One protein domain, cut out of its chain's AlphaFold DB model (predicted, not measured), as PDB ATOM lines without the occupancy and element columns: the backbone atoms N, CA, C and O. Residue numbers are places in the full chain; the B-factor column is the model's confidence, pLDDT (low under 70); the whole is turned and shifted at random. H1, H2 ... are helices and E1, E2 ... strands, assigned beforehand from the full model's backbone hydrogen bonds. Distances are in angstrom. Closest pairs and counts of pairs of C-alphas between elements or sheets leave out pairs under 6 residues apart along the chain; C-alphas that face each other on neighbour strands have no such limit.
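This is residues 120 to 158, 167 to 209 and 233 to 310 of the 312 residues of an uncharacterized protein of Chromobacterium phragmitis (UniProt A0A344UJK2). A strongly twisted sheet of four strands curls round helix H2 on one face, while the long helix H5 runs slantwise over the opposite face. H3 packs on residues 283 to 288 of H5, and H1 and H4 touch. There are 160 printed residues with five named helices and four named strands, in the order E1 H1 H2 H3 E2 E3 E4 H4 H5; the class is mixed, the sheet E1 E2 E3 E4 antiparallel. The whole is compact, with a radius of gyration of the C-alphas of 15.5 A, spanning 43 by 39 by 31 A.

E1, residues 120 to 125, is antiparallel to E2, residues 201 to 209, with N 122 and O 206 2.9 A apart. E2 is antiparallel to E3, residues 238 to 245, with N 205 and O 241 at 2.8 A. E3 forms a hairpin with E4, residues 253 to 258, with N 242 and O 256 at 2.8 A. H1, residues 131 to 137, only grazes the sheet. The sheet curls round H2, residues 171 to 181; the closest C-alphas of H2 and E1 are Ala 179 and Ser 125, 4.1 A. H3, residues 185 to 190, touches H5, residues 281 to 303, closest at C-alphas 186 and 284, 6.3 A. H5 is on the face opposite H2, at a height over the sheet of 8.2 A. H4, residues 263 to 266, touches H1, closest at C-alphas 264 and 136, 5.3 A. Every O i to N i+4 pair is within hydrogen-bond range in H1, H2, H3 and H5; H4 is too short for one.

E1 begins at C-alpha 120 (-20.719, 54.620, -24.128). E2 measures 24.2 A and E3 21.2 A. H5, 33.1 A, ends at C-alpha 303 (-2.763, 54.275, -1.219).

Residues 159 to 166 and 210 to 232 are not printed, with C-alpha gaps of 25.1 A and 12.1 A. The link H4 to H5 is long. Residues 152 to 156, 193 to 195, 273 to 282 and 310 have pLDDT under 70.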
ATOM      1  N   LEU A 120     -20.141  55.957 -24.262       96.44
ATOM      2  CA  LEU A 120     -20.719  54.620 -24.128       96.44
ATOM      3  C   LEU A 120     -19.981  53.837 -23.040       96.44
ATOM      4  O   LEU A 120     -18.764  53.950 -22.904       96.44
ATOM      5  N   MET A 121     -20.708  53.043 -22.255       95.88
ATOM      6  CA  MET A 121     -20.165  52.302 -21.116       95.88
ATOM      7  C   MET A 121     -20.443  50.803 -21.202       95.88
ATOM      8  O   MET A 121     -21.550  50.381 -21.547       95.88
ATOM      9  N   ARG A 122     -19.442  49.989 -20.846       94.50
ATOM     10  CA  ARG A 122     -19.537  48.523 -20.771       94.50
ATOM     11  C   ARG A 122     -18.994  48.012 -19.446       94.50
ATOM     12  O   ARG A 122     -17.826  48.223 -19.138       94.50
ATOM     13  N   GLY A 123     -19.801  47.232 -18.735       94.56
ATOM     14  CA  GLY A 123     -19.324  46.393 -17.640       94.56
ATOM     15  C   GLY A 123     -18.560  45.167 -18.132       94.56
ATOM     16  O   GLY A 123     -19.059  44.427 -18.982       94.56
ATOM     17  N   ILE A 124     -17.382  44.924 -17.567       93.94
ATOM     18  CA  ILE A 124     -16.575  43.721 -17.779       93.94
ATOM     19  C   ILE A 124     -16.325  43.072 -16.420       93.94
ATOM     20  O   ILE A 124     -15.737  43.688 -15.531       93.94
ATOM     21  N   SER A 125     -16.771  41.828 -16.253       92.62
ATOM     22  CA  SER A 125     -16.527  41.071 -15.027       92.62
ATOM     23  C   SER A 125     -15.066  40.650 -14.910       92.62
ATOM     24  O   SER A 125     -14.394  40.407 -15.913       92.62
ATOM     25  N   SER A 126     -14.567  40.511 -13.682       91.62
ATOM     26  CA  SER A 126     -13.178  40.105 -13.426       91.62
ATOM     27  C   SER A 126     -12.811  38.732 -13.991       91.62
ATOM     28  O   SER A 126     -11.639  38.466 -14.212       91.62
ATOM     29  N   ASN A 127     -13.788  37.866 -14.259       87.75
ATOM     30  CA  ASN A 127     -13.610  36.554 -14.888       87.75
ATOM     31  C   ASN A 127     -13.972  36.531 -16.388       87.75
ATOM     32  O   ASN A 127     -14.079  35.453 -16.974       87.75
ATOM     33  N   HIS A 128     -14.250  37.684 -16.998       88.50
ATOM     34  CA  HIS A 128     -14.650  37.774 -18.400       88.50
ATOM     35  C   HIS A 128     -13.478  37.420 -19.326       88.50
ATOM     36  O   HIS A 128     -12.350  37.841 -19.081       88.50
ATOM     37  N   PHE A 129     -13.734  36.734 -20.445       87.19
ATOM     38  CA  PHE A 129     -12.680  36.319 -21.392       87.19
ATOM     39  C   PHE A 129     -11.850  37.496 -21.943       87.19
ATOM     40  O   PHE A 129     -10.684  37.334 -22.285       87.19
ATOM     41  N   SER A 130     -12.461  38.681 -22.039       90.12
ATOM     42  CA  SER A 130     -11.824  39.902 -22.558       90.12
ATOM     43  C   SER A 130     -10.894  40.574 -21.534       90.12
ATOM     44  O   SER A 130     -10.091  41.419 -21.910       90.12
ATOM     45  N   TRP A 131     -10.972  40.200 -20.249       93.31
ATOM     46  CA  TRP A 131     -10.245  40.862 -19.157       93.31
ATOM     47  C   TRP A 131      -8.738  40.934 -19.406       93.31
ATOM     48  O   TRP A 131      -8.167  42.020 -19.420       93.31
ATOM     49  N   ASP A 132      -8.097  39.791 -19.658       92.88
ATOM     50  CA  ASP A 132      -6.648  39.756 -19.867       92.88
ATOM     51  C   ASP A 132      -6.250  40.469 -21.169       92.88
ATOM     52  O   ASP A 132      -5.194  41.094 -21.233       92.88
ATOM     53  N   GLY A 133      -7.107  40.434 -22.197       93.75
ATOM     54  CA  GLY A 133      -6.913  41.196 -23.433       93.75
ATOM     55  C   GLY A 133      -6.876  42.704 -23.180       93.75
ATOM     56  O   GLY A 133      -5.990  43.392 -23.687       93.75
ATOM     57  N   ILE A 134      -7.780  43.195 -22.334       95.44
ATOM     58  CA  ILE A 134      -7.839  44.597 -21.920       95.44
ATOM     59  C   ILE A 134      -6.607  44.953 -21.088       95.44
ATOM     60  O   ILE A 134      -5.887  45.881 -21.442       95.44
ATOM     61  N   VAL A 135      -6.343  44.204 -20.015       94.94
ATOM     62  CA  VAL A 135      -5.290  44.525 -19.041       94.94
ATOM     63  C   VAL A 135      -3.893  44.438 -19.655       94.94
ATOM     64  O   VAL A 135      -3.083  45.332 -19.442       94.94
ATOM     65  N   MET A 136      -3.611  43.387 -20.428       92.19
ATOM     66  CA  MET A 136      -2.252  43.102 -20.905       92.19
ATOM     67  C   MET A 136      -1.957  43.700 -22.278       92.19
ATOM     68  O   MET A 136      -0.811  44.029 -22.570       92.19
ATOM     69  N   ASN A 137      -2.973  43.809 -23.139       93.06
ATOM     70  CA  ASN A 137      -2.784  44.194 -24.540       93.06
ATOM     71  C   ASN A 137      -3.531  45.473 -24.920       93.06
ATOM     72  O   ASN A 137      -3.416  45.915 -26.061       93.06
ATOM     73  N   GLY A 138      -4.319  46.050 -24.008       94.19
ATOM     74  CA  GLY A 138      -5.142  47.211 -24.317       94.19
ATOM     75  C   GLY A 138      -6.202  46.924 -25.380       94.19
ATOM     76  O   GLY A 138      -6.481  47.794 -26.198       94.19
ATOM     77  N   LEU A 139      -6.755  45.707 -25.408       94.94
ATOM     78  CA  LEU A 139      -7.682  45.262 -26.448       94.94
ATOM     79  C   LEU A 139      -9.011  44.791 -25.851       94.94
ATOM     80  O   LEU A 139      -9.075  43.737 -25.216       94.94
ATOM     81  N   ALA A 140     -10.088  45.529 -26.115       94.00
ATOM     82  CA  ALA A 140     -11.444  45.125 -25.765       94.00
ATOM     83  C   ALA A 140     -12.081  44.354 -26.930       94.00
ATOM     84  O   ALA A 140     -12.422  44.924 -27.969       94.00
ATOM     85  N   ALA A 141     -12.250  43.043 -26.762       90.00
ATOM     86  CA  ALA A 141     -12.870  42.162 -27.753       90.00
ATOM     87  C   ALA A 141     -14.225  41.613 -27.281       90.00
ATOM     88  O   ALA A 141     -14.453  41.443 -26.079       90.00
ATOM     89  N   SER A 142     -15.101  41.327 -28.248       86.06
ATOM     90  CA  SER A 142     -16.365  40.608 -28.053       86.06
ATOM     91  C   SER A 142     -16.169  39.092 -28.235       86.06
ATOM     92  O   SER A 142     -15.075  38.642 -28.578       86.06
ATOM     93  N   GLU A 143     -17.212  38.299 -27.992       80.75
ATOM     94  CA  GLU A 143     -17.163  36.827 -27.957       80.75
ATOM     95  C   GLU A 143     -16.845  36.168 -29.305       80.75
ATOM     96  O   GLU A 143     -16.457  35.000 -29.340       80.75
ATOM     97  N   GLY A 144     -16.966  36.888 -30.422       85.06
ATOM     98  CA  GLY A 144     -16.577  36.339 -31.712       85.06
ATOM     99  C   GLY A 144     -16.205  37.372 -32.764       85.06
ATOM    100  O   GLY A 144     -15.930  38.536 -32.478       85.06
ATOM    101  N   SER A 145     -16.120  36.891 -34.002       88.06
ATOM    102  CA  SER A 145     -15.577  37.628 -35.139       88.06
ATOM    103  C   SER A 145     -16.625  38.036 -36.164       88.06
ATOM    104  O   SER A 145     -16.263  38.702 -37.134       88.06
ATOM    105  N   ASP A 146     -17.888  37.645 -35.999       89.56
ATOM    106  CA  ASP A 146     -18.913  37.926 -37.000       89.56
ATOM    107  C   ASP A 146     -19.157  39.429 -37.065       89.56
ATOM    108  O   ASP A 146     -19.445  40.087 -36.063       89.56
ATOM    109  N   ASP A 147     -18.978  39.999 -38.253       90.88
ATOM    110  CA  ASP A 147     -19.227  41.414 -38.479       90.88
ATOM    111  C   ASP A 147     -20.703  41.602 -38.815       90.88
ATOM    112  O   ASP A 147     -21.066  41.703 -39.980       90.88
ATOM    113  N   PHE A 148     -21.552  41.561 -37.789       89.62
ATOM    114  CA  PHE A 148     -22.977  41.865 -37.878       89.62
ATOM    115  C   PHE A 148     -23.414  42.581 -36.592       89.62
ATOM    116  O   PHE A 148     -23.262  42.005 -35.506       89.62
ATOM    117  N   PRO A 149     -23.927  43.821 -36.681       89.56
ATOM    118  CA  PRO A 149     -24.424  44.523 -35.512       89.56
ATOM    119  C   PRO A 149     -25.778  43.931 -35.109       89.56
ATOM    120  O   PRO A 149     -26.780  44.100 -35.798       89.56
ATOM    121  N   GLY A 150     -25.798  43.198 -34.002       83.44
ATOM    122  CA  GLY A 150     -27.003  42.570 -33.476       83.44
ATOM    123  C   GLY A 150     -26.827  42.144 -32.024       83.44
ATOM    124  O   GLY A 150     -25.721  42.202 -31.483       83.44
ATOM    125  N   ALA A 151     -27.929  41.724 -31.401       70.19
ATOM    126  CA  ALA A 151     -27.930  41.264 -30.017       70.19
ATOM    127  C   ALA A 151     -26.919  40.124 -29.817       70.19
ATOM    128  O   ALA A 151     -26.907  39.134 -30.548       70.19
ATOM    129  N   THR A 152     -26.077  40.263 -28.797       59.97
ATOM    130  CA  THR A 152     -24.998  39.304 -28.497       59.97
ATOM    131  C   THR A 152     -25.478  38.126 -27.643       59.97
ATOM    132  O   THR A 152     -24.905  37.038 -27.681       59.97
ATOM    133  N   MET A 153     -26.597  38.298 -26.937       53.91
ATOM    134  CA  MET A 153     -27.226  37.290 -26.080       53.91
ATOM    135  C   MET A 153     -28.090  36.322 -26.911       53.91
ATOM    136  O   MET A 153     -29.315  36.335 -26.830       53.91
ATOM    137  N   GLY A 154     -27.464  35.507 -27.765       51.78
ATOM    138  CA  GLY A 154     -28.209  34.605 -28.660       51.78
ATOM    139  C   GLY A 154     -27.399  33.576 -29.454       51.78
ATOM    140  O   GLY A 154     -27.987  32.806 -30.210       51.78
ATOM    141  N   GLY A 155     -26.072  33.521 -29.285       50.81
ATOM    142  CA  GLY A 155     -25.227  32.475 -29.878       50.81
ATOM    143  C   GLY A 155     -24.555  32.811 -31.214       50.81
ATOM    144  O   GLY A 155     -23.800  31.984 -31.719       50.81
ATOM    145  N   SER A 156     -24.750  34.006 -31.776       58.03
ATOM    146  CA  SER A 156     -23.858  34.529 -32.819       58.03
ATOM    147  C   SER A 156     -22.702  35.273 -32.152       58.03
ATOM    148  O   SER A 156     -22.923  36.318 -31.536       58.03
ATOM    149  N   GLY A 157     -21.485  34.743 -32.261       73.50
ATOM    150  CA  GLY A 157     -20.265  35.396 -31.785       73.50
ATOM    151  C   GLY A 157     -19.951  36.636 -32.621       73.50
ATOM    152  O   GLY A 157     -19.093  36.600 -33.502       73.50
ATOM    153  N   SER A 158     -20.670  37.728 -32.368       86.50
ATOM    154  CA  SER A 158     -20.474  39.007 -33.044       86.50
ATOM    155  C   SER A 158     -19.274  39.748 -32.466       86.50
ATOM    156  O   SER A 158     -19.027  39.706 -31.259       86.50
ATOM    157  N   SER A 167     -24.345  58.896 -20.650       79.69
ATOM    158  CA  SER A 167     -25.126  60.052 -20.214       79.69
ATOM    159  C   SER A 167     -26.498  59.669 -19.638       79.69
ATOM    160  O   SER A 167     -27.174  60.537 -19.083       79.69
ATOM    161  N   SER A 168     -26.965  58.421 -19.778       77.00
ATOM    162  CA  SER A 168     -28.254  58.014 -19.217       77.00
ATOM    163  C   SER A 168     -28.170  57.867 -17.701       77.00
ATOM    164  O   SER A 168     -27.182  57.354 -17.165       77.00
ATOM    165  N   ASP A 169     -29.238  58.252 -17.007       75.50
ATOM    166  CA  ASP A 169     -29.327  58.065 -15.563       75.50
ATOM    167  C   ASP A 169     -29.105  56.588 -15.217       75.50
ATOM    168  O   ASP A 169     -29.698  55.684 -15.810       75.50
ATOM    169  N   GLY A 170     -28.184  56.331 -14.289       82.50
ATOM    170  CA  GLY A 170     -27.842  54.973 -13.878       82.50
ATOM    171  C   GLY A 170     -26.990  54.170 -14.870       82.50
ATOM    172  O   GLY A 170     -26.781  52.989 -14.615       82.50
ATOM    173  N   ALA A 171     -26.436  54.751 -15.944       85.44
ATOM    174  CA  ALA A 171     -25.558  54.031 -16.883       85.44
ATOM    175  C   ALA A 171     -24.375  53.336 -16.188       85.44
ATOM    176  O   ALA A 171     -24.076  52.165 -16.451       85.44
ATOM    177  N   LEU A 172     -23.740  54.039 -15.243       89.94
ATOM    178  CA  LEU A 172     -22.673  53.486 -14.412       89.94
ATOM    179  C   LEU A 172     -23.179  52.327 -13.545       89.94
ATOM    180  O   LEU A 172     -22.507  51.302 -13.446       89.94
ATOM    181  N   MET A 173     -24.371  52.456 -12.956       88.62
ATOM    182  CA  MET A 173     -24.973  51.415 -12.120       88.62
ATOM    183  C   MET A 173     -25.324  50.173 -12.946       88.62
ATOM    184  O   MET A 173     -24.975  49.064 -12.554       88.62
ATOM    185  N   THR A 174     -25.928  50.347 -14.122       89.25
ATOM    186  CA  THR A 174     -26.232  49.264 -15.070       89.25
ATOM    187  C   THR A 174     -24.957  48.561 -15.529       89.25
ATOM    188  O   THR A 174     -24.867  47.337 -15.460       89.25
ATOM    189  N   SER A 175     -23.937  49.320 -15.938       92.50
ATOM    190  CA  SER A 175     -22.642  48.765 -16.351       92.50
ATOM    191  C   SER A 175     -21.953  48.026 -15.201       92.50
ATOM    192  O   SER A 175     -21.430  46.932 -15.394       92.50
ATOM    193  N   SER A 176     -22.014  48.564 -13.985       92.12
ATOM    194  CA  SER A 176     -21.472  47.903 -12.794       92.12
ATOM    195  C   SER A 176     -22.243  46.622 -12.456       92.12
ATOM    196  O   SER A 176     -21.632  45.588 -12.191       92.12
ATOM    197  N   GLY A 177     -23.574  46.647 -12.573       89.31
ATOM    198  CA  GLY A 177     -24.448  45.482 -12.438       89.31
ATOM    199  C   GLY A 177     -24.101  44.363 -13.425       89.31
ATOM    200  O   GLY A 177     -24.009  43.195 -13.050       89.31
ATOM    201  N   ILE A 178     -23.826  44.715 -14.684       88.75
ATOM    202  CA  ILE A 178     -23.358  43.761 -15.702       88.75
ATOM    203  C   ILE A 178     -21.995  43.172 -15.311       88.75
ATOM    204  O   ILE A 178     -21.793  41.962 -15.428       88.75
ATOM    205  N   ALA A 179     -21.068  43.998 -14.815       90.81
ATOM    206  CA  ALA A 179     -19.741  43.546 -14.400       90.81
ATOM    207  C   ALA A 179     -19.786  42.549 -13.225       90.81
ATOM    208  O   ALA A 179     -18.946  41.657 -13.158       90.81
ATOM    209  N   ILE A 180     -20.770  42.637 -12.325       87.06
ATOM    210  CA  ILE A 180     -20.920  41.661 -11.231       87.06
ATOM    211  C   ILE A 180     -21.715  40.409 -11.636       87.06
ATOM    212  O   ILE A 180     -21.503  39.327 -11.086       87.06
ATOM    213  N   GLY A 181     -22.630  40.524 -12.607       80.69
ATOM    214  CA  GLY A 181     -23.592  39.466 -12.938       80.69
ATOM    215  C   GLY A 181     -22.954  38.166 -13.442       80.69
ATOM    216  O   GLY A 181     -23.491  37.080 -13.217       80.69
ATOM    217  N   ASN A 182     -21.774  38.264 -14.057       75.56
ATOM    218  CA  ASN A 182     -21.096  37.151 -14.729       75.56
ATOM    219  C   ASN A 182     -20.143  36.335 -13.839       75.56
ATOM    220  O   ASN A 182     -19.452  35.438 -14.330       75.56
ATOM    221  N   HIS A 183     -20.081  36.594 -12.532       78.44
ATOM    222  CA  HIS A 183     -19.231  35.803 -11.634       78.44
ATOM    223  C   HIS A 183     -19.672  34.344 -11.519       78.44
ATOM    224  O   HIS A 183     -20.839  34.001 -11.702       78.44
ATOM    225  N   ASN A 184     -18.739  33.445 -11.204       74.88
ATOM    226  CA  ASN A 184     -19.068  32.037 -10.979       74.88
ATOM    227  C   ASN A 184     -19.757  31.835  -9.606       74.88
ATOM    228  O   ASN A 184     -19.767  32.724  -8.749       74.88
ATOM    229  N   GLN A 185     -20.358  30.661  -9.380       77.25
ATOM    230  CA  GLN A 185     -21.083  30.374  -8.135       77.25
ATOM    231  C   GLN A 185     -20.183  30.428  -6.892       77.25
ATOM    232  O   GLN A 185     -20.637  30.875  -5.841       77.25
ATOM    233  N   THR A 186     -18.924  30.005  -7.005       77.12
ATOM    234  CA  THR A 186     -17.962  30.005  -5.897       77.12
ATOM    235  C   THR A 186     -17.617  31.428  -5.461       77.12
ATOM    236  O   THR A 186     -17.665  31.714  -4.269       77.12
ATOM    237  N   MET A 187     -17.366  32.337  -6.407       78.19
ATOM    238  CA  MET A 187     -17.161  33.766  -6.141       78.19
ATOM    239  C   MET A 187     -18.406  34.392  -5.514       78.19
ATOM    240  O   MET A 187     -18.307  35.042  -4.479       78.19
ATOM    241  N   ARG A 188     -19.598  34.128  -6.067       79.06
ATOM    242  CA  ARG A 188     -20.860  34.607  -5.472       79.06
ATOM    243  C   ARG A 188     -21.067  34.114  -4.042       79.06
ATOM    244  O   ARG A 188     -21.506  34.881  -3.195       79.06
ATOM    245  N   ALA A 189     -20.758  32.848  -3.764       76.69
ATOM    246  CA  ALA A 189     -20.862  32.293  -2.418       76.69
ATOM    247  C   ALA A 189     -19.876  32.962  -1.453       76.69
ATOM    248  O   ALA A 189     -20.226  33.240  -0.308       76.69
ATOM    249  N   ALA A 190     -18.664  33.250  -1.925       73.62
ATOM    250  CA  ALA A 190     -17.625  33.870  -1.121       73.62
ATOM    251  C   ALA A 190     -17.857  35.377  -0.876       73.62
ATOM    252  O   ALA A 190     -17.349  35.917   0.096       73.62
ATOM    253  N   MET A 191     -18.687  36.023  -1.701       76.19
ATOM    254  CA  MET A 191     -19.194  37.386  -1.488       76.19
ATOM    255  C   MET A 191     -20.563  37.432  -0.783       76.19
ATOM    256  O   MET A 191     -21.198  38.484  -0.728       76.19
ATOM    257  N   SER A 192     -21.080  36.299  -0.299       74.38
ATOM    258  CA  SER A 192     -22.427  36.249   0.279       74.38
ATOM    259  C   SER A 192     -22.541  37.041   1.587       74.38
ATOM    260  O   SER A 192     -21.576  37.203   2.329       74.38
ATOM    261  N   ALA A 193     -23.758  37.485   1.917       66.62
ATOM    262  CA  ALA A 193     -24.032  38.323   3.090       66.62
ATOM    263  C   ALA A 193     -23.657  37.691   4.447       66.62
ATOM    264  O   ALA A 193     -23.547  38.403   5.440       66.62
ATOM    265  N   SER A 194     -23.472  36.368   4.521       68.44
ATOM    266  CA  SER A 194     -23.017  35.689   5.742       68.44
ATOM    267  C   SER A 194     -21.502  35.764   5.949       68.44
ATOM    268  O   SER A 194     -21.039  35.552   7.069       68.44
ATOM    269  N   GLN A 195     -20.735  36.052   4.894       69.69
ATOM    270  CA  GLN A 195     -19.283  36.237   4.920       69.69
ATOM    271  C   GLN A 195     -18.877  37.343   3.933       69.69
ATOM    272  O   GLN A 195     -18.154  37.078   2.974       69.69
ATOM    273  N   PRO A 196     -19.371  38.576   4.125       71.31
ATOM    274  CA  PRO A 196     -19.161  39.628   3.151       71.31
ATOM    275  C   PRO A 196     -17.687  40.055   3.170       71.31
ATOM    276  O   PRO A 196     -17.122  40.327   4.230       71.31
ATOM    277  N   GLN A 197     -17.061  40.097   1.995       79.69
ATOM    278  CA  GLN A 197     -15.716  40.641   1.816       79.69
ATOM    279  C   GLN A 197     -15.811  42.018   1.184       79.69
ATOM    280  O   GLN A 197     -16.549  42.211   0.219       79.69
ATOM    281  N   ASP A 198     -15.053  42.963   1.723       85.00
ATOM    282  CA  ASP A 198     -15.043  44.347   1.263       85.00
ATOM    283  C   ASP A 198     -13.831  44.624   0.373       85.00
ATOM    284  O   ASP A 198     -12.778  44.000   0.531       85.00
ATOM    285  N   ASN A 199     -13.976  45.584  -0.540       88.69
ATOM    286  CA  ASN A 199     -12.904  46.072  -1.408       88.69
ATOM    287  C   ASN A 199     -12.273  45.010  -2.336       88.69
ATOM    288  O   ASN A 199     -11.114  45.129  -2.728       88.69
ATOM    289  N   VAL A 200     -13.014  43.967  -2.707       91.31
ATOM    290  CA  VAL A 200     -12.580  42.973  -3.700       91.31
ATOM    291  C   VAL A 200     -12.908  43.504  -5.092       91.31
ATOM    292  O   VAL A 200     -14.053  43.852  -5.352       91.31
ATOM    293  N   LEU A 201     -11.946  43.533  -6.018       93.00
ATOM    294  CA  LEU A 201     -12.198  43.848  -7.428       93.00
ATOM    295  C   LEU A 201     -13.195  42.845  -8.015       93.00
ATOM    296  O   LEU A 201     -12.949  41.644  -8.028       93.00
ATOM    297  N   LEU A 202     -14.319  43.331  -8.515       91.94
ATOM    298  CA  LEU A 202     -15.384  42.536  -9.124       91.94
ATOM    299  C   LEU A 202     -15.392  42.680 -10.641       91.94
ATOM    300  O   LEU A 202     -15.778  41.763 -11.363       91.94
ATOM    301  N   GLY A 203     -14.928  43.814 -11.142       94.94
ATOM    302  CA  GLY A 203     -14.898  44.077 -12.563       94.94
ATOM    303  C   GLY A 203     -14.406  45.477 -12.869       94.94
ATOM    304  O   GLY A 203     -13.849  46.166 -12.017       94.94
ATOM    305  N   MET A 204     -14.643  45.907 -14.096       96.56
ATOM    306  CA  MET A 204     -14.335  47.252 -14.555       96.56
ATOM    307  C   MET A 204     -15.446  47.777 -15.457       96.56
ATOM    308  O   MET A 204     -16.172  47.002 -16.085       96.56
ATOM    309  N   VAL A 205     -15.559  49.097 -15.537       96.75
ATOM    310  CA  VAL A 205     -16.419  49.780 -16.501       96.75
ATOM    311  C   VAL A 205     -15.539  50.445 -17.545       96.75
ATOM    312  O   VAL A 205     -14.826  51.412 -17.258       96.75
ATOM    313  N   LEU A 206     -15.605  49.930 -18.768       97.06
ATOM    314  CA  LEU A 206     -14.985  50.555 -19.926       97.06
ATOM    315  C   LEU A 206     -15.831  51.737 -20.383       97.06
ATOM    316  O   LEU A 206     -17.058  51.656 -20.387       97.06
ATOM    317  N   ARG A 207     -15.156  52.804 -20.799       96.38
ATOM    318  CA  ARG A 207     -15.722  53.981 -21.446       96.38
ATOM    319  C   ARG A 207     -15.207  54.051 -22.877       96.38
ATOM    320  O   ARG A 207     -14.001  53.977 -23.089       96.38
ATOM    321  N   PHE A 208     -16.114  54.252 -23.820       97.00
ATOM    322  CA  PHE A 208     -15.831  54.487 -25.230       97.00
ATOM    323  C   PHE A 208     -16.370  55.864 -25.601       97.00
ATOM    324  O   PHE A 208     -17.552  56.134 -25.378       97.00
ATOM    325  N   ASP A 209     -15.521  56.718 -26.160       95.19
ATOM    326  CA  ASP A 209     -15.933  58.029 -26.652       95.19
ATOM    327  C   ASP A 209     -16.134  57.941 -28.166       95.19
ATOM    328  O   ASP A 209     -15.208  57.658 -28.926       95.19
ATOM    329  N   GLU A 233      -9.097  49.158 -29.585       93.12
ATOM    330  CA  GLU A 233      -7.765  49.403 -29.023       93.12
ATOM    331  C   GLU A 233      -7.805  50.509 -27.959       93.12
ATOM    332  O   GLU A 233      -8.691  51.361 -27.960       93.12
ATOM    333  N   ASN A 234      -6.832  50.511 -27.047       88.81
ATOM    334  CA  ASN A 234      -6.754  51.399 -25.879       88.81
ATOM    335  C   ASN A 234      -6.728  52.908 -26.180       88.81
ATOM    336  O   ASN A 234      -6.883  53.710 -25.266       88.81
ATOM    337  N   GLN A 235      -6.517  53.314 -27.430       90.69
ATOM    338  CA  GLN A 235      -6.655  54.709 -27.848       90.69
ATOM    339  C   GLN A 235      -8.127  55.142 -27.978       90.69
ATOM    340  O   GLN A 235      -8.425  56.327 -27.871       90.69
ATOM    341  N   ASP A 236      -9.035  54.186 -28.192       92.94
ATOM    342  CA  ASP A 236     -10.460  54.404 -28.450       92.94
ATOM    343  C   ASP A 236     -11.341  53.963 -27.256       92.94
ATOM    344  O   ASP A 236     -12.572  54.019 -27.319       92.94
ATOM    345  N   PHE A 237     -10.734  53.527 -26.142       95.44
ATOM    346  CA  PHE A 237     -11.436  53.267 -24.882       95.44
ATOM    347  C   PHE A 237     -10.559  53.516 -23.649       95.44
ATOM    348  O   PHE A 237      -9.337  53.421 -23.699       95.44
ATOM    349  N   ALA A 238     -11.195  53.755 -22.504       95.38
ATOM    350  CA  ALA A 238     -10.533  53.871 -21.208       95.38
ATOM    351  C   ALA A 238     -11.221  53.007 -20.145       95.38
ATOM    352  O   ALA A 238     -12.420  52.735 -20.222       95.38
ATOM    353  N   ILE A 239     -10.483  52.618 -19.105       96.50
ATOM    354  CA  ILE A 239     -11.076  52.075 -17.879       96.50
ATOM    355  C   ILE A 239     -11.534  53.264 -17.036       96.50
ATOM    356  O   ILE A 239     -10.713  54.000 -16.502       96.50
ATOM    357  N   SER A 240     -12.847  53.472 -16.941       95.38
ATOM    358  CA  SER A 240     -13.409  54.610 -16.203       95.38
ATOM    359  C   SER A 240     -13.496  54.344 -14.703       95.38
ATOM    360  O   SER A 240     -13.165  55.205 -13.889       95.38
ATOM    361  N   HIS A 241     -13.939  53.139 -14.341       96.31
ATOM    362  CA  HIS A 241     -14.175  52.735 -12.964       96.31
ATOM    363  C   HIS A 241     -13.752  51.287 -12.765       96.31
ATOM    364  O   HIS A 241     -13.908  50.451 -13.660       96.31
ATOM    365  N   LEU A 242     -13.284  50.984 -11.560       96.56
ATOM    366  CA  LEU A 242     -13.225  49.624 -11.051       96.56
ATOM    367  C   LEU A 242     -14.481  49.359 -10.229       96.56
ATOM    368  O   LEU A 242     -14.878  50.173  -9.396       96.56
ATOM    369  N   VAL A 243     -15.110  48.218 -10.472       94.88
ATOM    370  CA  VAL A 243     -16.248  47.753  -9.682       94.88
ATOM    371  C   VAL A 243     -15.681  46.914  -8.556       94.88
ATOM    372  O   VAL A 243     -14.949  45.963  -8.824       94.88
ATOM    373  N   VAL A 244     -15.995  47.259  -7.315       93.25
ATOM    374  CA  VAL A 244     -15.476  46.595  -6.116       93.25
ATOM    375  C   VAL A 244     -16.623  46.108  -5.243       93.25
ATOM    376  O   VAL A 244     -17.726  46.649  -5.319       93.25
ATOM    377  N   SER A 245     -16.394  45.095  -4.411       90.56
ATOM    378  CA  SER A 245     -17.354  44.751  -3.371       90.56
ATOM    379  C   SER A 245     -17.434  45.896  -2.365       90.56
ATOM    380  O   SER A 245     -16.419  46.506  -2.022       90.56
ATOM    381  N   ASP A 246     -18.657  46.208  -1.944       88.62
ATOM    382  CA  ASP A 246     -18.924  47.210  -0.919       88.62
ATOM    383  C   ASP A 246     -19.994  46.665   0.018       88.62
ATOM    384  O   ASP A 246     -21.179  46.609  -0.320       88.62
ATOM    385  N   VAL A 247     -19.559  46.245   1.201       84.38
ATOM    386  CA  VAL A 247     -20.435  45.624   2.207       84.38
ATOM    387  C   VAL A 247     -21.374  46.631   2.872       84.38
ATOM    388  O   VAL A 247     -22.362  46.236   3.492       84.38
ATOM    389  N   SER A 248     -21.070  47.928   2.762       84.25
ATOM    390  CA  SER A 248     -21.918  49.010   3.263       84.25
ATOM    391  C   SER A 248     -23.036  49.374   2.284       84.25
ATOM    392  O   SER A 248     -24.061  49.920   2.695       84.25
ATOM    393  N   ASN A 249     -22.876  49.033   1.001       83.12
ATOM    394  CA  ASN A 249     -23.894  49.244  -0.015       83.12
ATOM    395  C   ASN A 249     -24.929  48.097   0.016       83.12
ATOM    396  O   ASN A 249     -24.544  46.934  -0.106       83.12
ATOM    397  N   PRO A 250     -26.246  48.375   0.088       80.31
ATOM    398  CA  PRO A 250     -27.287  47.348  -0.024       80.31
ATOM    399  C   PRO A 250     -27.214  46.494  -1.300       80.31
ATOM    400  O   PRO A 250     -27.680  45.356  -1.299       80.31
ATOM    401  N   ALA A 251     -26.636  47.025  -2.382       79.75
ATOM    402  CA  ALA A 251     -26.403  46.286  -3.621       79.75
ATOM    403  C   ALA A 251     -25.205  45.314  -3.537       79.75
ATOM    404  O   ALA A 251     -25.060  44.450  -4.399       79.75
ATOM    405  N   GLY A 252     -24.351  45.443  -2.514       83.62
ATOM    406  CA  GLY A 252     -23.164  44.613  -2.283       83.62
ATOM    407  C   GLY A 252     -21.928  45.004  -3.103       83.62
ATOM    408  O   GLY A 252     -20.908  44.317  -3.036       83.62
ATOM    409  N   PHE A 253     -21.995  46.085  -3.884       89.19
ATOM    410  CA  PHE A 253     -20.885  46.575  -4.703       89.19
ATOM    411  C   PHE A 253     -20.858  48.103  -4.783       89.19
ATOM    412  O   PHE A 253     -21.870  48.770  -4.585       89.19
ATOM    413  N   GLY A 254     -19.698  48.652  -5.124       90.06
ATOM    414  CA  GLY A 254     -19.495  50.053  -5.469       90.06
ATOM    415  C   GLY A 254     -18.713  50.185  -6.774       90.06
ATOM    416  O   GLY A 254     -18.069  49.241  -7.229       90.06
ATOM    417  N   ALA A 255     -18.760  51.368  -7.376       92.81
ATOM    418  CA  ALA A 255     -17.884  51.742  -8.478       92.81
ATOM    419  C   ALA A 255     -16.922  52.822  -7.977       92.81
ATOM    420  O   ALA A 255     -17.352  53.823  -7.411       92.81
ATOM    421  N   MET A 256     -15.624  52.603  -8.155       93.88
ATOM    422  CA  MET A 256     -14.582  53.564  -7.802       93.88
ATOM    423  C   MET A 256     -13.945  54.079  -9.080       93.88
ATOM    424  O   MET A 256     -13.493  53.286  -9.909       93.88
ATOM    425  N   ARG A 257     -13.898  55.400  -9.242       95.19
ATOM    426  CA  ARG A 257     -13.241  56.037 -10.379       95.19
ATOM    427  C   ARG A 257     -11.769  55.653 -10.400       95.19
ATOM    428  O   ARG A 257     -11.096  55.711  -9.370       95.19
ATOM    429  N   TYR A 258     -11.288  55.276 -11.578       95.62
ATOM    430  CA  TYR A 258      -9.925  54.816 -11.791       95.62
ATOM    431  C   TYR A 258      -9.125  55.831 -12.605       95.62
ATOM    432  O   TYR A 258      -9.585  56.315 -13.635       95.62
ATOM    433  N   GLU A 259      -7.922  56.154 -12.134       94.38
ATOM    434  CA  GLU A 259      -7.035  57.142 -12.768       94.38
ATOM    435  C   GLU A 259      -5.683  56.551 -13.195       94.38
ATOM    436  O   GLU A 259      -4.799  57.276 -13.654       94.38
ATOM    437  N   GLY A 260      -5.499  55.236 -13.051       91.12
ATOM    438  CA  GLY A 260      -4.280  54.560 -13.484       91.12
ATOM    439  C   GLY A 260      -4.222  54.356 -15.000       91.12
ATOM    440  O   GLY A 260      -5.228  54.128 -15.676       91.12
ATOM    441  N   THR A 261      -3.012  54.403 -15.549       89.44
ATOM    442  CA  THR A 261      -2.753  54.207 -16.986       89.44
ATOM    443  C   THR A 261      -1.850  53.010 -17.269       89.44
ATOM    444  O   THR A 261      -1.725  52.610 -18.421       89.44
ATOM    445  N   ALA A 262      -1.218  52.428 -16.244       92.19
ATOM    446  CA  ALA A 262      -0.340  51.266 -16.368       92.19
ATOM    447  C   ALA A 262      -1.134  50.000 -16.026       92.19
ATOM    448  O   ALA A 262      -0.935  49.395 -14.977       92.19
ATOM    449  N   TRP A 263      -2.111  49.658 -16.871       93.38
ATOM    450  CA  TRP A 263      -3.141  48.661 -16.553       93.38
ATOM    451  C   TRP A 263      -2.571  47.295 -16.157       93.38
ATOM    452  O   TRP A 263      -3.078  46.684 -15.224       93.38
ATOM    453  N   ASP A 264      -1.495  46.853 -16.800       92.06
ATOM    454  CA  ASP A 264      -0.785  45.602 -16.515       92.06
ATOM    455  C   ASP A 264      -0.100  45.572 -15.135       92.06
ATOM    456  O   ASP A 264       0.018  44.514 -14.515       92.06
ATOM    457  N   ALA A 265       0.342  46.729 -14.638       90.06
ATOM    458  CA  ALA A 265       0.943  46.884 -13.313       90.06
ATOM    459  C   ALA A 265      -0.099  47.181 -12.219       90.06
ATOM    460  O   ALA A 265       0.050  46.783 -11.055       90.06
ATOM    461  N   ASP A 266      -1.148  47.908 -12.593       92.06
ATOM    462  CA  ASP A 266      -2.177  48.407 -11.693       92.06
ATOM    463  C   ASP A 266      -3.269  47.362 -11.436       92.06
ATOM    464  O   ASP A 266      -3.810  47.304 -10.332       92.06
ATOM    465  N   LEU A 267      -3.579  46.502 -12.409       92.31
ATOM    466  CA  LEU A 267      -4.656  45.519 -12.316       92.31
ATOM    467  C   LEU A 267      -4.119  44.090 -12.269       92.31
ATOM    468  O   LEU A 267      -3.053  43.758 -12.777       92.31
ATOM    469  N   MET A 268      -4.881  43.219 -11.613       89.75
ATOM    470  CA  MET A 268      -4.552  41.801 -11.529       89.75
ATOM    471  C   MET A 268      -5.058  41.023 -12.751       89.75
ATOM    472  O   MET A 268      -6.037  41.438 -13.376       89.75
ATOM    473  N   PRO A 269      -4.460  39.852 -13.049       86.06
ATOM    474  CA  PRO A 269      -5.021  38.903 -14.005       86.06
ATOM    475  C   PRO A 269      -6.455  38.502 -13.657       86.06
ATOM    476  O   PRO A 269      -6.869  38.575 -12.490       86.06
ATOM    477  N   ALA A 270      -7.178  38.027 -14.672       86.88
ATOM    478  CA  ALA A 270      -8.573  37.642 -14.542       86.88
ATOM    479  C   ALA A 270      -8.818  36.674 -13.370       86.88
ATOM    480  O   ALA A 270      -8.001  35.804 -13.044       86.88
ATOM    481  N   ALA A 271      -9.979  36.815 -12.735       84.00
ATOM    482  CA  ALA A 271     -10.512  35.814 -11.829       84.00
ATOM    483  C   ALA A 271     -10.736  34.491 -12.568       84.00
ATOM    484  O   ALA A 271     -11.007  34.458 -13.769       84.00
ATOM    485  N   LEU A 272     -10.663  33.385 -11.826       77.12
ATOM    486  CA  LEU A 272     -10.864  32.060 -12.398       77.12
ATOM    487  C   LEU A 272     -12.258  31.952 -13.044       77.12
ATOM    488  O   LEU A 272     -13.294  32.081 -12.380       77.12
ATOM    489  N   TYR A 273     -12.282  31.639 -14.335       68.31
ATOM    490  CA  TYR A 273     -13.496  31.246 -15.034       68.31
ATOM    491  C   TYR A 273     -13.723  29.736 -14.862       68.31
ATOM    492  O   TYR A 273     -13.034  28.925 -15.477       68.31
ATOM    493  N   ASP A 274     -14.684  29.352 -14.017       64.38
ATOM    494  CA  ASP A 274     -15.177  27.971 -13.921       64.38
ATOM    495  C   ASP A 274     -16.656  27.924 -14.340       64.38
ATOM    496  O   ASP A 274     -17.538  28.184 -13.514       64.38
ATOM    497  N   PRO A 275     -16.953  27.589 -15.607       56.03
ATOM    498  CA  PRO A 275     -18.327  27.454 -16.080       56.03
ATOM    499  C   PRO A 275     -18.996  26.165 -15.582       56.03
ATOM    500  O   PRO A 275     -20.206  26.009 -15.722       56.03
ATOM    501  N   SER A 276     -18.230  25.213 -15.034       58.62
ATOM    502  CA  SER A 276     -18.754  23.921 -14.598       58.62
ATOM    503  C   SER A 276     -19.326  23.966 -13.181       58.62
ATOM    504  O   SER A 276     -20.220  23.180 -12.870       58.62
ATOM    505  N   GLY A 277     -18.807  24.851 -12.321       55.75
ATOM    506  CA  GLY A 277     -19.163  24.927 -10.902       55.75
ATOM    507  C   GLY A 277     -18.845  23.648 -10.114       55.75
ATOM    508  O   GLY A 277     -19.349  23.467  -9.009       55.75
ATOM    509  N   LYS A 278     -18.056  22.724 -10.686       57.72
ATOM    510  CA  LYS A 278     -17.795  21.387 -10.122       57.72
ATOM    511  C   LYS A 278     -16.536  21.328  -9.267       57.72
ATOM    512  O   LYS A 278     -16.262  20.287  -8.666       57.72
ATOM    513  N   HIS A 279     -15.743  22.394  -9.217       59.47
ATOM    514  CA  HIS A 279     -14.559  22.417  -8.373       59.47
ATOM    515  C   HIS A 279     -14.982  22.574  -6.905       59.47
ATOM    516  O   HIS A 279     -15.498  23.612  -6.508       59.47
ATOM    517  N   GLY A 280     -14.791  21.507  -6.116       62.91
ATOM    518  CA  GLY A 280     -15.061  21.459  -4.672       62.91
ATOM    519  C   GLY A 280     -14.136  22.371  -3.850       62.91
ATOM    520  O   GLY A 280     -13.852  23.502  -4.230       62.91
ATOM    521  N   GLU A 281     -13.626  21.899  -2.709       63.25
ATOM    522  CA  GLU A 281     -12.806  22.714  -1.786       63.25
ATOM    523  C   GLU A 281     -11.598  23.399  -2.451       63.25
ATOM    524  O   GLU A 281     -11.275  24.537  -2.122       63.25
ATOM    525  N   THR A 282     -10.986  22.770  -3.457       67.38
ATOM    526  CA  THR A 282      -9.894  23.364  -4.246       67.38
ATOM    527  C   THR A 282     -10.335  24.609  -5.019       67.38
ATOM    528  O   THR A 282      -9.595  25.586  -5.073       67.38
ATOM    529  N   GLY A 283     -11.548  24.611  -5.582       75.81
ATOM    530  CA  GLY A 283     -12.101  25.790  -6.254       75.81
ATOM    531  C   GLY A 283     -12.367  26.927  -5.270       75.81
ATOM    532  O   GLY A 283     -12.132  28.093  -5.590       75.81
ATOM    533  N   ARG A 284     -12.785  26.587  -4.043       78.50
ATOM    534  CA  ARG A 284     -12.966  27.561  -2.960       78.50
ATOM    535  C   ARG A 284     -11.644  28.209  -2.554       78.50
ATOM    536  O   ARG A 284     -11.602  29.430  -2.489       78.50
ATOM    537  N   GLN A 285     -10.581  27.430  -2.339       81.69
ATOM    538  CA  GLN A 285      -9.278  27.983  -1.948       81.69
ATOM    539  C   GLN A 285      -8.720  28.925  -3.017       81.69
ATOM    540  O   GLN A 285      -8.357  30.049  -2.705       81.69
ATOM    541  N   VAL A 286      -8.730  28.511  -4.289       82.50
ATOM    542  CA  VAL A 286      -8.247  29.354  -5.398       82.50
ATOM    543  C   VAL A 286      -9.054  30.650  -5.511       82.50
ATOM    544  O   VAL A 286      -8.489  31.711  -5.771       82.50
ATOM    545  N   THR A 287     -10.371  30.574  -5.299       84.50
ATOM    546  CA  THR A 287     -11.233  31.760  -5.275       84.50
ATOM    547  C   THR A 287     -10.863  32.677  -4.112       84.50
ATOM    548  O   THR A 287     -10.687  33.871  -4.329       84.50
ATOM    549  N   GLN A 288     -10.681  32.130  -2.907       85.00
ATOM    550  CA  GLN A 288     -10.281  32.904  -1.731       85.00
ATOM    551  C   GLN A 288      -8.916  33.576  -1.926       85.00
ATOM    552  O   GLN A 288      -8.811  34.783  -1.742       85.00
ATOM    553  N   ASP A 289      -7.913  32.846  -2.415       87.06
ATOM    554  CA  ASP A 289      -6.580  33.390  -2.704       87.06
ATOM    555  C   ASP A 289      -6.628  34.515  -3.750       87.06
ATOM    556  O   ASP A 289      -5.821  35.449  -3.738       87.06
ATOM    557  N   TRP A 290      -7.547  34.426  -4.717       89.31
ATOM    558  CA  TRP A 290      -7.756  35.499  -5.683       89.31
ATOM    559  C   TRP A 290      -8.390  36.728  -5.029       89.31
ATOM    560  O   TRP A 290      -7.897  37.833  -5.250       89.31
ATOM    561  N   MET A 291      -9.424  36.547  -4.203       88.38
ATOM    562  CA  MET A 291     -10.081  37.652  -3.497       88.38
ATOM    563  C   MET A 291      -9.132  38.362  -2.527       88.38
ATOM    564  O   MET A 291      -9.089  39.587  -2.529       88.38
ATOM    565  N   ASP A 292      -8.306  37.624  -1.780       89.62
ATOM    566  CA  ASP A 292      -7.337  38.206  -0.843       89.62
ATOM    567  C   ASP A 292      -6.309  39.081  -1.575       89.62
ATOM    568  O   ASP A 292      -6.027  40.216  -1.179       89.62
ATOM    569  N   ARG A 293      -5.771  38.579  -2.695       91.94
ATOM    570  CA  ARG A 293      -4.854  39.354  -3.546       91.94
ATOM    571  C   ARG A 293      -5.545  40.564  -4.165       91.94
ATOM    572  O   ARG A 293      -4.945  41.633  -4.239       91.94
ATOM    573  N   SER A 294      -6.794  40.393  -4.583       93.12
ATOM    574  CA  SER A 294      -7.622  41.443  -5.165       93.12
ATOM    575  C   SER A 294      -7.857  42.582  -4.170       93.12
ATOM    576  O   SER A 294      -7.548  43.732  -4.477       93.12
ATOM    577  N   ALA A 295      -8.260  42.262  -2.939       92.06
ATOM    578  CA  ALA A 295      -8.414  43.233  -1.860       92.06
ATOM    579  C   ALA A 295      -7.094  43.947  -1.532       92.06
ATOM    580  O   ALA A 295      -7.056  45.172  -1.391       92.06
ATOM    581  N   ALA A 296      -5.980  43.209  -1.472       93.06
ATOM    582  CA  ALA A 296      -4.659  43.804  -1.283       93.06
ATOM    583  C   ALA A 296      -4.301  44.785  -2.414       93.06
ATOM    584  O   ALA A 296      -3.800  45.876  -2.138       93.06
ATOM    585  N   LYS A 297      -4.602  44.438  -3.672       94.56
ATOM    586  CA  LYS A 297      -4.358  45.318  -4.819       94.56
ATOM    587  C   LYS A 297      -5.242  46.566  -4.785       94.56
ATOM    588  O   LYS A 297      -4.743  47.656  -5.048       94.56
ATOM    589  N   MET A 298      -6.520  46.451  -4.424       94.31
ATOM    590  CA  MET A 298      -7.398  47.622  -4.300       94.31
ATOM    591  C   MET A 298      -6.915  48.578  -3.204       94.31
ATOM    592  O   MET A 298      -6.866  49.789  -3.425       94.31
ATOM    593  N   ASN A 299      -6.460  48.045  -2.067       92.44
ATOM    594  CA  ASN A 299      -5.826  48.845  -1.016       92.44
ATOM    595  C   ASN A 299      -4.551  49.551  -1.516       92.44
ATOM    596  O   ASN A 299      -4.341  50.726  -1.218       92.44
ATOM    597  N   GLU A 300      -3.709  48.869  -2.299       94.81
ATOM    598  CA  GLU A 300      -2.514  49.467  -2.913       94.81
ATOM    599  C   GLU A 300      -2.882  50.635  -3.843       94.81
ATOM    600  O   GLU A 300      -2.302  51.718  -3.739       94.81
ATOM    601  N   LEU A 301      -3.864  50.451  -4.731       95.25
ATOM    602  CA  LEU A 301      -4.296  51.496  -5.661       95.25
ATOM    603  C   LEU A 301      -4.883  52.715  -4.935       95.25
ATOM    604  O   LEU A 301      -4.605  53.851  -5.322       95.25
ATOM    605  N   GLN A 302      -5.637  52.504  -3.853       92.69
ATOM    606  CA  GLN A 302      -6.123  53.588  -2.994       92.69
ATOM    607  C   GLN A 302      -4.968  54.346  -2.324       92.69
ATOM    608  O   GLN A 302      -4.948  55.576  -2.334       92.69
ATOM    609  N   GLN A 303      -3.957  53.643  -1.802       93.94
ATOM    610  CA  GLN A 303      -2.763  54.275  -1.219       93.94
ATOM    611  C   GLN A 303      -1.973  55.085  -2.254       93.94
ATOM    612  O   GLN A 303      -1.479  56.172  -1.949       93.94
ATOM    613  N   ARG A 304      -1.899  54.584  -3.492       94.75
ATOM    614  CA  ARG A 304      -1.306  55.277  -4.644       94.75
ATOM    615  C   ARG A 304      -2.184  56.408  -5.190       94.75
ATOM    616  O   ARG A 304      -1.728  57.125  -6.075       94.75
ATOM    617  N   ARG A 305      -3.397  56.595  -4.650       93.12
ATOM    618  CA  ARG A 305      -4.393  57.596  -5.077       93.12
ATOM    619  C   ARG A 305      -4.810  57.449  -6.541       93.12
ATOM    620  O   ARG A 305      -4.997  58.437  -7.239       93.12
ATOM    621  N   LEU A 306      -4.931  56.205  -6.996       93.12
ATOM    622  CA  LEU A 306      -5.425  55.857  -8.332       93.12
ATOM    623  C   LEU A 306      -6.893  55.416  -8.324       93.12
ATOM    624  O   LEU A 306      -7.455  55.161  -9.386       93.12
ATOM    625  N   LEU A 307      -7.495  55.303  -7.136       91.62
ATOM    626  CA  LEU A 307      -8.900  54.973  -6.945       91.62
ATOM    627  C   LEU A 307      -9.573  55.987  -6.035       91.62
ATOM    628  O   LEU A 307      -9.110  56.232  -4.919       91.62
ATOM    629  N   TRP A 308     -10.708  56.496  -6.493       87.75
ATOM    630  CA  TRP A 308     -11.504  57.482  -5.778       87.75
ATOM    631  C   TRP A 308     -12.945  56.995  -5.680       87.75
ATOM    632  O   TRP A 308     -13.503  56.477  -6.647       87.75
ATOM    633  N   ARG A 309     -13.551  57.148  -4.503       81.31
ATOM    634  CA  ARG A 309     -15.012  57.135  -4.411       81.31
ATOM    635  C   ARG A 309     -15.466  58.524  -4.828       81.31
ATOM    636  O   ARG A 309     -14.923  59.502  -4.307       81.31
ATOM    637  N   ASP A 310     -16.403  58.601  -5.760       69.19
ATOM    638  CA  ASP A 310     -17.077  59.867  -6.004       69.19
ATOM    639  C   ASP A 310     -17.740  60.274  -4.681       69.19
ATOM    640  O   ASP A 310     -18.391  59.465  -4.018       69.19
TER     641      ASP A 310